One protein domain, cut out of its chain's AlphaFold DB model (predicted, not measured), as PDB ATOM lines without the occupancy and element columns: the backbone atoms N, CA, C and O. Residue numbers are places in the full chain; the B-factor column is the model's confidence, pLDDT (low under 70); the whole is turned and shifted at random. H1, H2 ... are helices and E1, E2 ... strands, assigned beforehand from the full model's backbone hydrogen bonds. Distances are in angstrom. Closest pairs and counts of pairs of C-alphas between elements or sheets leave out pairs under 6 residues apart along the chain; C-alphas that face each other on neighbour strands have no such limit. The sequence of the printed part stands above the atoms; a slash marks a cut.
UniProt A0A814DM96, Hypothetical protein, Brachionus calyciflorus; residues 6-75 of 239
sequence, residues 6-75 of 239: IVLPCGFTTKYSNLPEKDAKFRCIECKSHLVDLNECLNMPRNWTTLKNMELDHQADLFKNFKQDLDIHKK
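This is residues 6 to 75 of the 239 residues of the protein "Hypothetical protein" of Brachionus calyciflorus (UniProt A0A814DM96). Look for a small head built of loops, strand E1, the two-stranded hairpin of E2 and E3 and the short helix H1, from which one long helix, H2, runs out like a handle. Residues 52 to 75, of which 52 to 73 belong to H2, stick out as an arm, and this arm makes the length. The printed part has 70 residues with three named strands and then two named helices, in the order E1, E2, E3, H1, H2; the class is mixed, helices and strands, and the two-stranded sheet E2 - E3 is antiparallel. The whole is extended, with a radius of gyration of the C-alphas of 17.7 A and spans of 62 by 20 by 16 A.

Begin at residues 6 to 7, which pair antiparallel with residues 13 to 14 of E1, residues 13 to 15; E1 pairs with no named strand. Go on to E2, residues 25 to 27, and E3, residues 35 to 37, an antiparallel hairpin at 145 degrees between directions. C-alphas 25 and 37 face each other at 4.4 A, and N 26 and O 36, 2.9 A apart, are within hydrogen-bond range. A tight link leads from E3 to H1, residues 38 to 42; the closest C-alphas of E2 and H1, those of Lys 25 and Leu 38, are 6.2 A apart. H1 and H2, residues 45 to 73, are close but not clearly touching, with C-alphas of Leu 42 and Trp 48 closest at 5.6 A. E1 is apart from H1, and E3 from H2. In H1 and H2 every O i to N i+4 pair is within hydrogen-bond range.

Find C-alpha 13 at (-58.452, 64.716, 29.467), where E1 begins; it measures 7.1 A, E2 7.0 A, E3 6.7 A and H1 6.1 A. H2 runs 41.8 A from C-alpha 45 at (-70.957, 64.132, 22.708) to C-alpha 73 at (-55.858, 51.695, -14.180).

The C-alphas of Ser 33 and Lys 75, the two farthest apart, are 62.0 A from each other. Without the free stretch the body spans 26 by 21 by 17 A. The printed part has no cut and no long link, and residue 23 alone is under 70 in pLDDT.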
ATOM      1  N   ILE A   6     -59.369  62.039  24.972       92.50
ATOM      2  CA  ILE A   6     -60.733  61.756  25.420       92.50
ATOM      3  C   ILE A   6     -60.990  62.534  26.709       92.50
ATOM      4  O   ILE A   6     -60.157  62.556  27.617       92.50
ATOM      5  N   VAL A   7     -62.154  63.167  26.806       93.50
ATOM      6  CA  VAL A   7     -62.596  63.897  27.998       93.50
ATOM      7  C   VAL A   7     -63.307  62.942  28.947       93.50
ATOM      8  O   VAL A   7     -64.330  62.365  28.606       93.50
ATOM      9  N   LEU A   8     -62.792  62.793  30.158       92.00
ATOM     10  CA  LEU A   8     -63.431  62.018  31.212       92.00
ATOM     11  C   LEU A   8     -64.645  62.778  31.786       92.00
ATOM     12  O   LEU A   8     -64.673  64.010  31.736       92.00
ATOM     13  N   PRO A   9     -65.618  62.093  32.416       90.25
ATOM     14  CA  PRO A   9     -66.805  62.735  32.996       90.25
ATOM     15  C   PRO A   9     -66.498  63.833  34.026       90.25
ATOM     16  O   PRO A   9     -67.285  64.754  34.220       90.25
ATOM     17  N   CYS A  10     -65.333  63.763  34.673       91.44
ATOM     18  CA  CYS A  10     -64.827  64.776  35.600       91.44
ATOM     19  C   CYS A  10     -64.195  66.011  34.935       91.44
ATOM     20  O   CYS A  10     -63.669  66.863  35.644       91.44
ATOM     21  N   GLY A  11     -64.181  66.093  33.603       88.81
ATOM     22  CA  GLY A  11     -63.632  67.217  32.838       88.81
ATOM     23  C   GLY A  11     -62.127  67.147  32.546       88.81
ATOM     24  O   GLY A  11     -61.637  67.946  31.753       88.81
ATOM     25  N   PHE A  12     -61.399  66.189  33.130       92.88
ATOM     26  CA  PHE A  12     -59.996  65.920  32.785       92.88
ATOM     27  C   PHE A  12     -59.881  65.214  31.429       92.88
ATOM     28  O   PHE A  12     -60.796  64.503  31.019       92.88
ATOM     29  N   THR A  13     -58.751  65.371  30.748       91.94
ATOM     30  CA  THR A  13     -58.452  64.716  29.467       91.94
ATOM     31  C   THR A  13     -57.430  63.604  29.651       91.94
ATOM     32  O   THR A  13     -56.478  63.769  30.406       91.94
ATOM     33  N   THR A  14     -57.591  62.492  28.938       91.31
ATOM     34  CA  THR A  14     -56.608  61.402  28.914       91.31
ATOM     35  C   THR A  14     -56.481  60.823  27.507       91.31
ATOM     36  O   THR A  14     -57.342  61.057  26.658       91.31
ATOM     37  N   LYS A  15     -55.411  60.075  27.230       91.75
ATOM     38  CA  LYS A  15     -55.231  59.417  25.927       91.75
ATOM     39  C   LYS A  15     -56.118  58.182  25.822       91.75
ATOM     40  O   LYS A  15     -56.241  57.430  26.786       91.75
ATOM     41  N   TYR A  16     -56.654  57.917  24.635       88.62
ATOM     42  CA  TYR A  16     -57.449  56.722  24.356       88.62
ATOM     43  C   TYR A  16     -56.676  55.435  24.682       88.62
ATOM     44  O   TYR A  16     -57.248  54.511  25.245       88.62
ATOM     45  N   SER A  17     -55.359  55.400  24.438       89.31
ATOM     46  CA  SER A  17     -54.497  54.262  24.803       89.31
ATOM     47  C   SER A  17     -54.417  53.965  26.299       89.31
ATOM     48  O   SER A  17     -53.991  52.882  26.680       89.31
ATOM     49  N   ASN A  18     -54.749  54.938  27.150       88.06
ATOM     50  CA  ASN A  18     -54.719  54.766  28.599       88.06
ATOM     51  C   ASN A  18     -56.021  54.137  29.114       88.06
ATOM     52  O   ASN A  18     -56.074  53.708  30.266       88.06
ATOM     53  N   LEU A  19     -57.071  54.104  28.287       87.06
ATOM     54  CA  LEU A  19     -58.349  53.507  28.642       87.06
ATOM     55  C   LEU A  19     -58.261  51.973  28.569       87.06
ATOM     56  O   LEU A  19     -57.552  51.431  27.723       87.06
ATOM     57  N   PRO A  20     -58.974  51.254  29.449       84.12
ATOM     58  CA  PRO A  20     -59.032  49.798  29.387       84.12
ATOM     59  C   PRO A  20     -59.713  49.326  28.092       84.12
ATOM     60  O   PRO A  20     -60.676  49.927  27.637       84.12
ATOM     61  N   GLU A  21     -59.258  48.205  27.529       75.12
ATOM     62  CA  GLU A  21     -59.724  47.678  26.230       75.12
ATOM     63  C   GLU A  21     -61.139  47.058  26.235       75.12
ATOM     64  O   GLU A  21     -61.618  46.614  25.194       75.12
ATOM     65  N   LYS A  22     -61.814  46.963  27.389       72.81
ATOM     66  CA  LYS A  22     -63.102  46.257  27.538       72.81
ATOM     67  C   LYS A  22     -64.179  47.164  28.116       72.81
ATOM     68  O   LYS A  22     -63.850  48.070  28.877       72.81
ATOM     69  N   ASP A  23     -65.443  46.823  27.832       64.31
ATOM     70  CA  ASP A  23     -66.674  47.367  28.431       64.31
ATOM     71  C   ASP A  23     -66.673  47.202  29.955       64.31
ATOM     72  O   ASP A  23     -67.290  46.308  30.537       64.31
ATOM     73  N   ALA A  24     -65.887  48.041  30.608       75.00
ATOM     74  CA  ALA A  24     -65.581  47.954  32.012       75.00
ATOM     75  C   ALA A  24     -65.796  49.316  32.653       75.00
ATOM     76  O   ALA A  24     -65.429  50.364  32.116       75.00
ATOM     77  N   LYS A  25     -66.338  49.278  33.868       88.44
ATOM     78  CA  LYS A  25     -66.242  50.407  34.782       88.44
ATOM     79  C   LYS A  25     -64.826  50.441  35.333       88.44
ATOM     80  O   LYS A  25     -64.361  49.455  35.901       88.44
ATOM     81  N   PHE A  26     -64.147  51.568  35.188       89.62
ATOM     82  CA  PHE A  26     -62.782  51.751  35.671       89.62
ATOM     83  C   PHE A  26     -62.697  52.948  36.606       89.62
ATOM     84  O   PHE A  26     -63.489  53.882  36.528       89.62
ATOM     85  N   ARG A  27     -61.736  52.935  37.530       89.69
ATOM     86  CA  ARG A  27     -61.470  54.107  38.368       89.69
ATOM     87  C   ARG A  27     -60.806  55.177  37.507       89.69
ATOM     88  O   ARG A  27     -59.820  54.874  36.845       89.69
ATOM     89  N   CYS A  28     -61.332  56.402  37.534       89.81
ATOM     90  CA  CYS A  28     -60.800  57.521  36.758       89.81
ATOM     91  C   CYS A  28     -59.278  57.630  36.927       89.81
ATOM     92  O   CYS A  28     -58.781  57.712  38.051       89.81
ATOM     93  N   ILE A  29     -58.551  57.615  35.814       89.00
ATOM     94  CA  ILE A  29     -57.085  57.516  35.799       89.00
ATOM     95  C   ILE A  29     -56.448  58.811  36.325       89.00
ATOM     96  O   ILE A  29     -55.437  58.759  37.023       89.00
ATOM     97  N   GLU A  30     -57.100  59.950  36.074       91.00
ATOM     98  CA  GLU A  30     -56.598  61.280  36.427       91.00
ATOM     99  C   GLU A  30     -56.887  61.628  37.895       91.00
ATOM    100  O   GLU A  30     -55.971  61.843  38.687       91.00
ATOM    101  N   CYS A  31     -58.160  61.632  38.311       90.44
ATOM    102  CA  CYS A  31     -58.528  62.090  39.656       90.44
ATOM    103  C   CYS A  31     -58.720  60.960  40.680       90.44
ATOM    104  O   CYS A  31     -58.859  61.235  41.871       90.44
ATOM    105  N   LYS A  32     -58.782  59.694  40.239       89.06
ATOM    106  CA  LYS A  32     -58.916  58.479  41.072       89.06
ATOM    107  C   LYS A  32     -60.119  58.440  42.027       89.06
ATOM    108  O   LYS A  32     -60.242  57.498  42.810       89.06
ATOM    109  N   SER A  33     -61.033  59.409  41.953       90.31
ATOM    110  CA  SER A  33     -62.111  59.608  42.931       90.31
ATOM    111  C   SER A  33     -63.433  58.923  42.575       90.31
ATOM    112  O   SER A  33     -64.222  58.645  43.472       90.31
ATOM    113  N   HIS A  34     -63.671  58.608  41.301       89.62
ATOM    114  CA  HIS A  34     -64.929  58.028  40.822       89.62
ATOM    115  C   HIS A  34     -64.692  56.879  39.838       89.62
ATOM    116  O   HIS A  34     -63.580  56.678  39.339       89.62
ATOM    117  N   LEU A  35     -65.759  56.121  39.589       91.25
ATOM    118  CA  LEU A  35     -65.814  55.102  38.551       91.25
ATOM    119  C   LEU A  35     -66.388  55.715  37.274       91.25
ATOM    120  O   LEU A  35     -67.368  56.452  37.327       91.25
ATOM    121  N   VAL A  36     -65.766  55.403  36.147       90.88
ATOM    122  CA  VAL A  36     -66.157  55.813  34.802       90.88
ATOM    123  C   VAL A  36     -66.595  54.562  34.061       90.88
ATOM    124  O   VAL A  36     -65.862  53.574  34.044       90.88
ATOM    125  N   ASP A  37     -67.781  54.594  33.467       91.81
ATOM    126  CA  ASP A  37     -68.193  53.591  32.494       91.81
ATOM    127  C   ASP A  37     -67.585  53.946  31.132       91.81
ATOM    128  O   ASP A  37     -67.748  55.071  30.649       91.81
ATOM    129  N   LEU A  38     -66.824  53.020  30.543       90.44
ATOM    130  CA  LEU A  38     -66.133  53.269  29.281       90.44
ATOM    131  C   LEU A  38     -67.116  53.624  28.162       90.44
ATOM    132  O   LEU A  38     -66.874  54.585  27.438       90.44
ATOM    133  N   ASN A  39     -68.239  52.916  28.052       89.69
ATOM    134  CA  ASN A  39     -69.197  53.155  26.980       89.69
ATOM    135  C   ASN A  39     -69.912  54.488  27.146       89.69
ATOM    136  O   ASN A  39     -70.069  55.215  26.167       89.69
ATOM    137  N   GLU A  40     -70.311  54.851  28.365       89.75
ATOM    138  CA  GLU A  40     -70.881  56.179  28.610       89.75
ATOM    139  C   GLU A  40     -69.862  57.281  28.299       89.75
ATOM    140  O   GLU A  40     -70.207  58.266  27.649       89.75
ATOM    141  N   CYS A  41     -68.595  57.089  28.686       91.19
ATOM    142  CA  CYS A  41     -67.504  58.022  28.412       91.19
ATOM    143  C   CYS A  41     -67.267  58.201  26.906       91.19
ATOM    144  O   CYS A  41     -67.248  59.331  26.418       91.19
ATOM    145  N   LEU A  42     -67.132  57.116  26.137       90.75
ATOM    146  CA  LEU A  42     -66.906  57.196  24.689       90.75
ATOM    147  C   LEU A  42     -68.125  57.756  23.936       90.75
ATOM    148  O   LEU A  42     -67.950  58.407  22.908       90.75
ATOM    149  N   ASN A  43     -69.339  57.570  24.464       92.19
ATOM    150  CA  ASN A  43     -70.574  58.133  23.905       92.19
ATOM    151  C   ASN A  43     -70.877  59.566  24.369       92.19
ATOM    152  O   ASN A  43     -71.862  60.156  23.918       92.19
ATOM    153  N   MET A  44     -70.045  60.171  25.227       93.81
ATOM    154  CA  MET A  44     -70.165  61.598  25.524       93.81
ATOM    155  C   MET A  44     -70.055  62.396  24.215       93.81
ATOM    156  O   MET A  44     -69.169  62.095  23.411       93.81
ATOM    157  N   PRO A  45     -70.870  63.450  24.002       93.81
ATOM    158  CA  PRO A  45     -70.957  64.132  22.708       93.81
ATOM    159  C   PRO A  45     -69.600  64.527  22.115       93.81
ATOM    160  O   PRO A  45     -69.356  64.320  20.927       93.81
ATOM    161  N   ARG A  46     -68.684  65.039  22.948       92.31
ATOM    162  CA  ARG A  46     -67.334  65.428  22.521       92.31
ATOM    163  C   ARG A  46     -66.479  64.225  22.116       92.31
ATOM    164  O   ARG A  46     -65.889  64.256  21.046       92.31
ATOM    165  N   ASN A  47     -66.438  63.172  22.928       93.06
ATOM    166  CA  ASN A  47     -65.614  61.986  22.666       93.06
ATOM    167  C   ASN A  47     -66.116  61.207  21.455       93.06
ATOM    168  O   ASN A  47     -65.325  60.840  20.589       93.06
ATOM    169  N   TRP A  48     -67.435  61.033  21.362       93.31
ATOM    170  CA  TRP A  48     -68.083  60.390  20.229       93.31
ATOM    171  C   TRP A  48     -67.773  61.136  18.930       93.31
ATOM    172  O   TRP A  48     -67.342  60.521  17.959       93.31
ATOM    173  N   THR A  49     -67.914  62.467  18.929       93.81
ATOM    174  CA  THR A  49     -67.610  63.299  17.753       93.81
ATOM    175  C   THR A  49     -66.138  63.182  17.362       93.81
ATOM    176  O   THR A  49     -65.830  62.979  16.193       93.81
ATOM    177  N   THR A  50     -65.224  63.250  18.332       92.06
ATOM    178  CA  THR A  50     -63.781  63.104  18.097       92.06
ATOM    179  C   THR A  50     -63.429  61.738  17.495       92.06
ATOM    180  O   THR A  50     -62.694  61.674  16.511       92.06
ATOM    181  N   LEU A  51     -63.990  60.647  18.027       91.62
ATOM    182  CA  LEU A  51     -63.799  59.296  17.489       91.62
ATOM    183  C   LEU A  51     -64.377  59.150  16.079       91.62
ATOM    184  O   LEU A  51     -63.736  58.570  15.206       91.62
ATOM    185  N   LYS A  52     -65.578  59.687  15.839       92.94
ATOM    186  CA  LYS A  52     -66.229  59.625  14.525       92.94
ATOM    187  C   LYS A  52     -65.512  60.454  13.470       92.94
ATOM    188  O   LYS A  52     -65.426  59.996  12.339       92.94
ATOM    189  N   ASN A  53     -64.961  61.608  13.832       92.38
ATOM    190  CA  ASN A  53     -64.135  62.400  12.923       92.38
ATOM    191  C   ASN A  53     -62.849  61.657  12.558       92.38
ATOM    192  O   ASN A  53     -62.519  61.576  11.384       92.38
ATOM    193  N   MET A  54     -62.178  61.031  13.530       91.25
ATOM    194  CA  MET A  54     -60.979  60.238  13.247       91.25
ATOM    195  C   MET A  54     -61.269  59.040  12.329       91.25
ATOM    196  O   MET A  54     -60.489  58.751  11.424       91.25
ATOM    197  N   GLU A  55     -62.384  58.342  12.556       92.81
ATOM    198  CA  GLU A  55     -62.829  57.265  11.667       92.81
ATOM    199  C   GLU A  55     -63.127  57.800  10.261       92.81
ATOM    200  O   GLU A  55     -62.699  57.211   9.273       92.81
ATOM    201  N   LEU A  56     -63.818  58.939  10.163       94.69
ATOM    202  CA  LEU A  56     -64.119  59.578   8.885       94.69
ATOM    203  C   LEU A  56     -62.842  59.952   8.123       94.69
ATOM    204  O   LEU A  56     -62.755  59.664   6.932       94.69
ATOM    205  N   ASP A  57     -61.856  60.538   8.804       94.56
ATOM    206  CA  ASP A  57     -60.560  60.892   8.221       94.56
ATOM    207  C   ASP A  57     -59.835  59.642   7.701       94.56
ATOM    208  O   ASP A  57     -59.364  59.620   6.565       94.56
ATOM    209  N   HIS A  58     -59.829  58.557   8.483       93.19
ATOM    210  CA  HIS A  58     -59.234  57.290   8.059       93.19
ATOM    211  C   HIS A  58     -59.920  56.706   6.813       93.19
ATOM    212  O   HIS A  58     -59.247  56.285   5.871       93.19
ATOM    213  N   GLN A  59     -61.254  56.708   6.777       95.94
ATOM    214  CA  GLN A  59     -62.016  56.250   5.611       95.94
ATOM    215  C   GLN A  59     -61.792  57.154   4.390       95.94
ATOM    216  O   GLN A  59     -61.705  56.660   3.263       95.94
ATOM    217  N   ALA A  60     -61.660  58.467   4.591       96.69
ATOM    218  CA  ALA A  60     -61.351  59.416   3.527       96.69
ATOM    219  C   ALA A  60     -59.955  59.168   2.932       96.69
ATOM    220  O   ALA A  60     -59.800  59.193   1.707       96.69
ATOM    221  N   ASP A  61     -58.966  58.861   3.773       96.50
ATOM    222  CA  ASP A  61     -57.624  58.477   3.334       96.50
ATOM    223  C   ASP A  61     -57.634  57.155   2.553       96.50
ATOM    224  O   ASP A  61     -57.052  57.076   1.468       96.50
ATOM    225  N   LEU A  62     -58.352  56.133   3.036       96.25
ATOM    226  CA  LEU A  62     -58.524  54.866   2.310       96.25
ATOM    227  C   LEU A  62     -59.165  55.086   0.937       96.25
ATOM    228  O   LEU A  62     -58.663  54.593  -0.074       96.25
ATOM    229  N   PHE A  63     -60.246  55.866   0.884       96.62
ATOM    230  CA  PHE A  63     -60.911  56.215  -0.368       96.62
ATOM    231  C   PHE A  63     -59.964  56.934  -1.333       96.62
ATOM    232  O   PHE A  63     -59.936  56.620  -2.522       96.62
ATOM    233  N   LYS A  64     -59.171  57.886  -0.832       97.00
ATOM    234  CA  LYS A  64     -58.196  58.623  -1.639       97.00
ATOM    235  C   LYS A  64     -57.147  57.686  -2.240       97.00
ATOM    236  O   LYS A  64     -56.859  57.823  -3.427       97.00
ATOM    237  N   ASN A  65     -56.638  56.733  -1.462       95.81
ATOM    238  CA  ASN A  65     -55.663  55.749  -1.935       95.81
ATOM    239  C   ASN A  65     -56.266  54.843  -3.019       95.81
ATOM    240  O   ASN A  65     -55.737  54.778  -4.124       95.81
ATOM    241  N   PHE A  66     -57.438  54.246  -2.768       94.81
ATOM    242  CA  PHE A  66     -58.109  53.409  -3.770       94.81
ATOM    243  C   PHE A  66     -58.466  54.173  -5.045       94.81
ATOM    244  O   PHE A  66     -58.395  53.627  -6.143       94.81
ATOM    245  N   LYS A  67     -58.849  55.446  -4.919       94.81
ATOM    246  CA  LYS A  67     -59.123  56.298  -6.074       94.81
ATOM    247  C   LYS A  67     -57.864  56.553  -6.900       94.81
ATOM    248  O   LYS A  67     -57.950  56.509  -8.122       94.81
ATOM    249  N   GLN A  68     -56.721  56.803  -6.259       93.25
ATOM    250  CA  GLN A  68     -55.445  56.964  -6.960       93.25
ATOM    251  C   GLN A  68     -55.070  55.693  -7.727       93.25
ATOM    252  O   GLN A  68     -54.741  55.792  -8.907       93.25
ATOM    253  N   ASP A  69     -55.207  54.521  -7.106       88.44
ATOM    254  CA  ASP A  69     -54.961  53.235  -7.770       88.44
ATOM    255  C   ASP A  69     -55.907  53.031  -8.961       88.44
ATOM    256  O   ASP A  69     -55.479  52.715 -10.072       88.44
ATOM    257  N   LEU A  70     -57.202  53.299  -8.781       90.81
ATOM    258  CA  LEU A  70     -58.175  53.242  -9.872       90.81
ATOM    259  C   LEU A  70     -57.837  54.215 -11.004       90.81
ATOM    260  O   LEU A  70     -57.968  53.847 -12.168       90.81
ATOM    261  N   ASP A  71     -57.391  55.434 -10.698       90.94
ATOM    262  CA  ASP A  71     -57.012  56.429 -11.703       90.94
ATOM    263  C   ASP A  71     -55.771  55.997 -12.514       90.94
ATOM    264  O   ASP A  71     -55.675  56.349 -13.694       90.94
ATOM    265  N   ILE A  72     -54.865  55.193 -11.936       86.50
ATOM    266  CA  ILE A  72     -53.759  54.547 -12.672       86.50
ATOM    267  C   ILE A  72     -54.326  53.576 -13.717       86.50
ATOM    268  O   ILE A  72     -53.958  53.646 -14.892       86.50
ATOM    269  N   HIS A  73     -55.269  52.723 -13.315       85.50
ATOM    270  CA  HIS A  73     -55.858  51.695 -14.180       85.50
ATOM    271  C   HIS A  73     -56.911  52.230 -15.161       85.50
ATOM    272  O   HIS A  73     -57.194  51.605 -16.180       85.50
ATOM    273  N   LYS A  74     -57.475  53.412 -14.900       88.81
ATOM    274  CA  LYS A  74     -58.540  54.031 -15.702       88.81
ATOM    275  C   LYS A  74     -58.113  54.387 -17.126       88.81
ATOM    276  O   LYS A  74     -58.966  54.480 -18.005       88.81
ATOM    277  N   LYS A  75     -56.820  54.634 -17.348       85.88
ATOM    278  CA  LYS A  75     -56.298  55.021 -18.667       85.88
ATOM    279  C   LYS A  75     -56.338  53.872 -19.673       85.88
ATOM    280  O   LYS A  75     -56.535  54.141 -20.852       85.88
TER     281      LYS A  75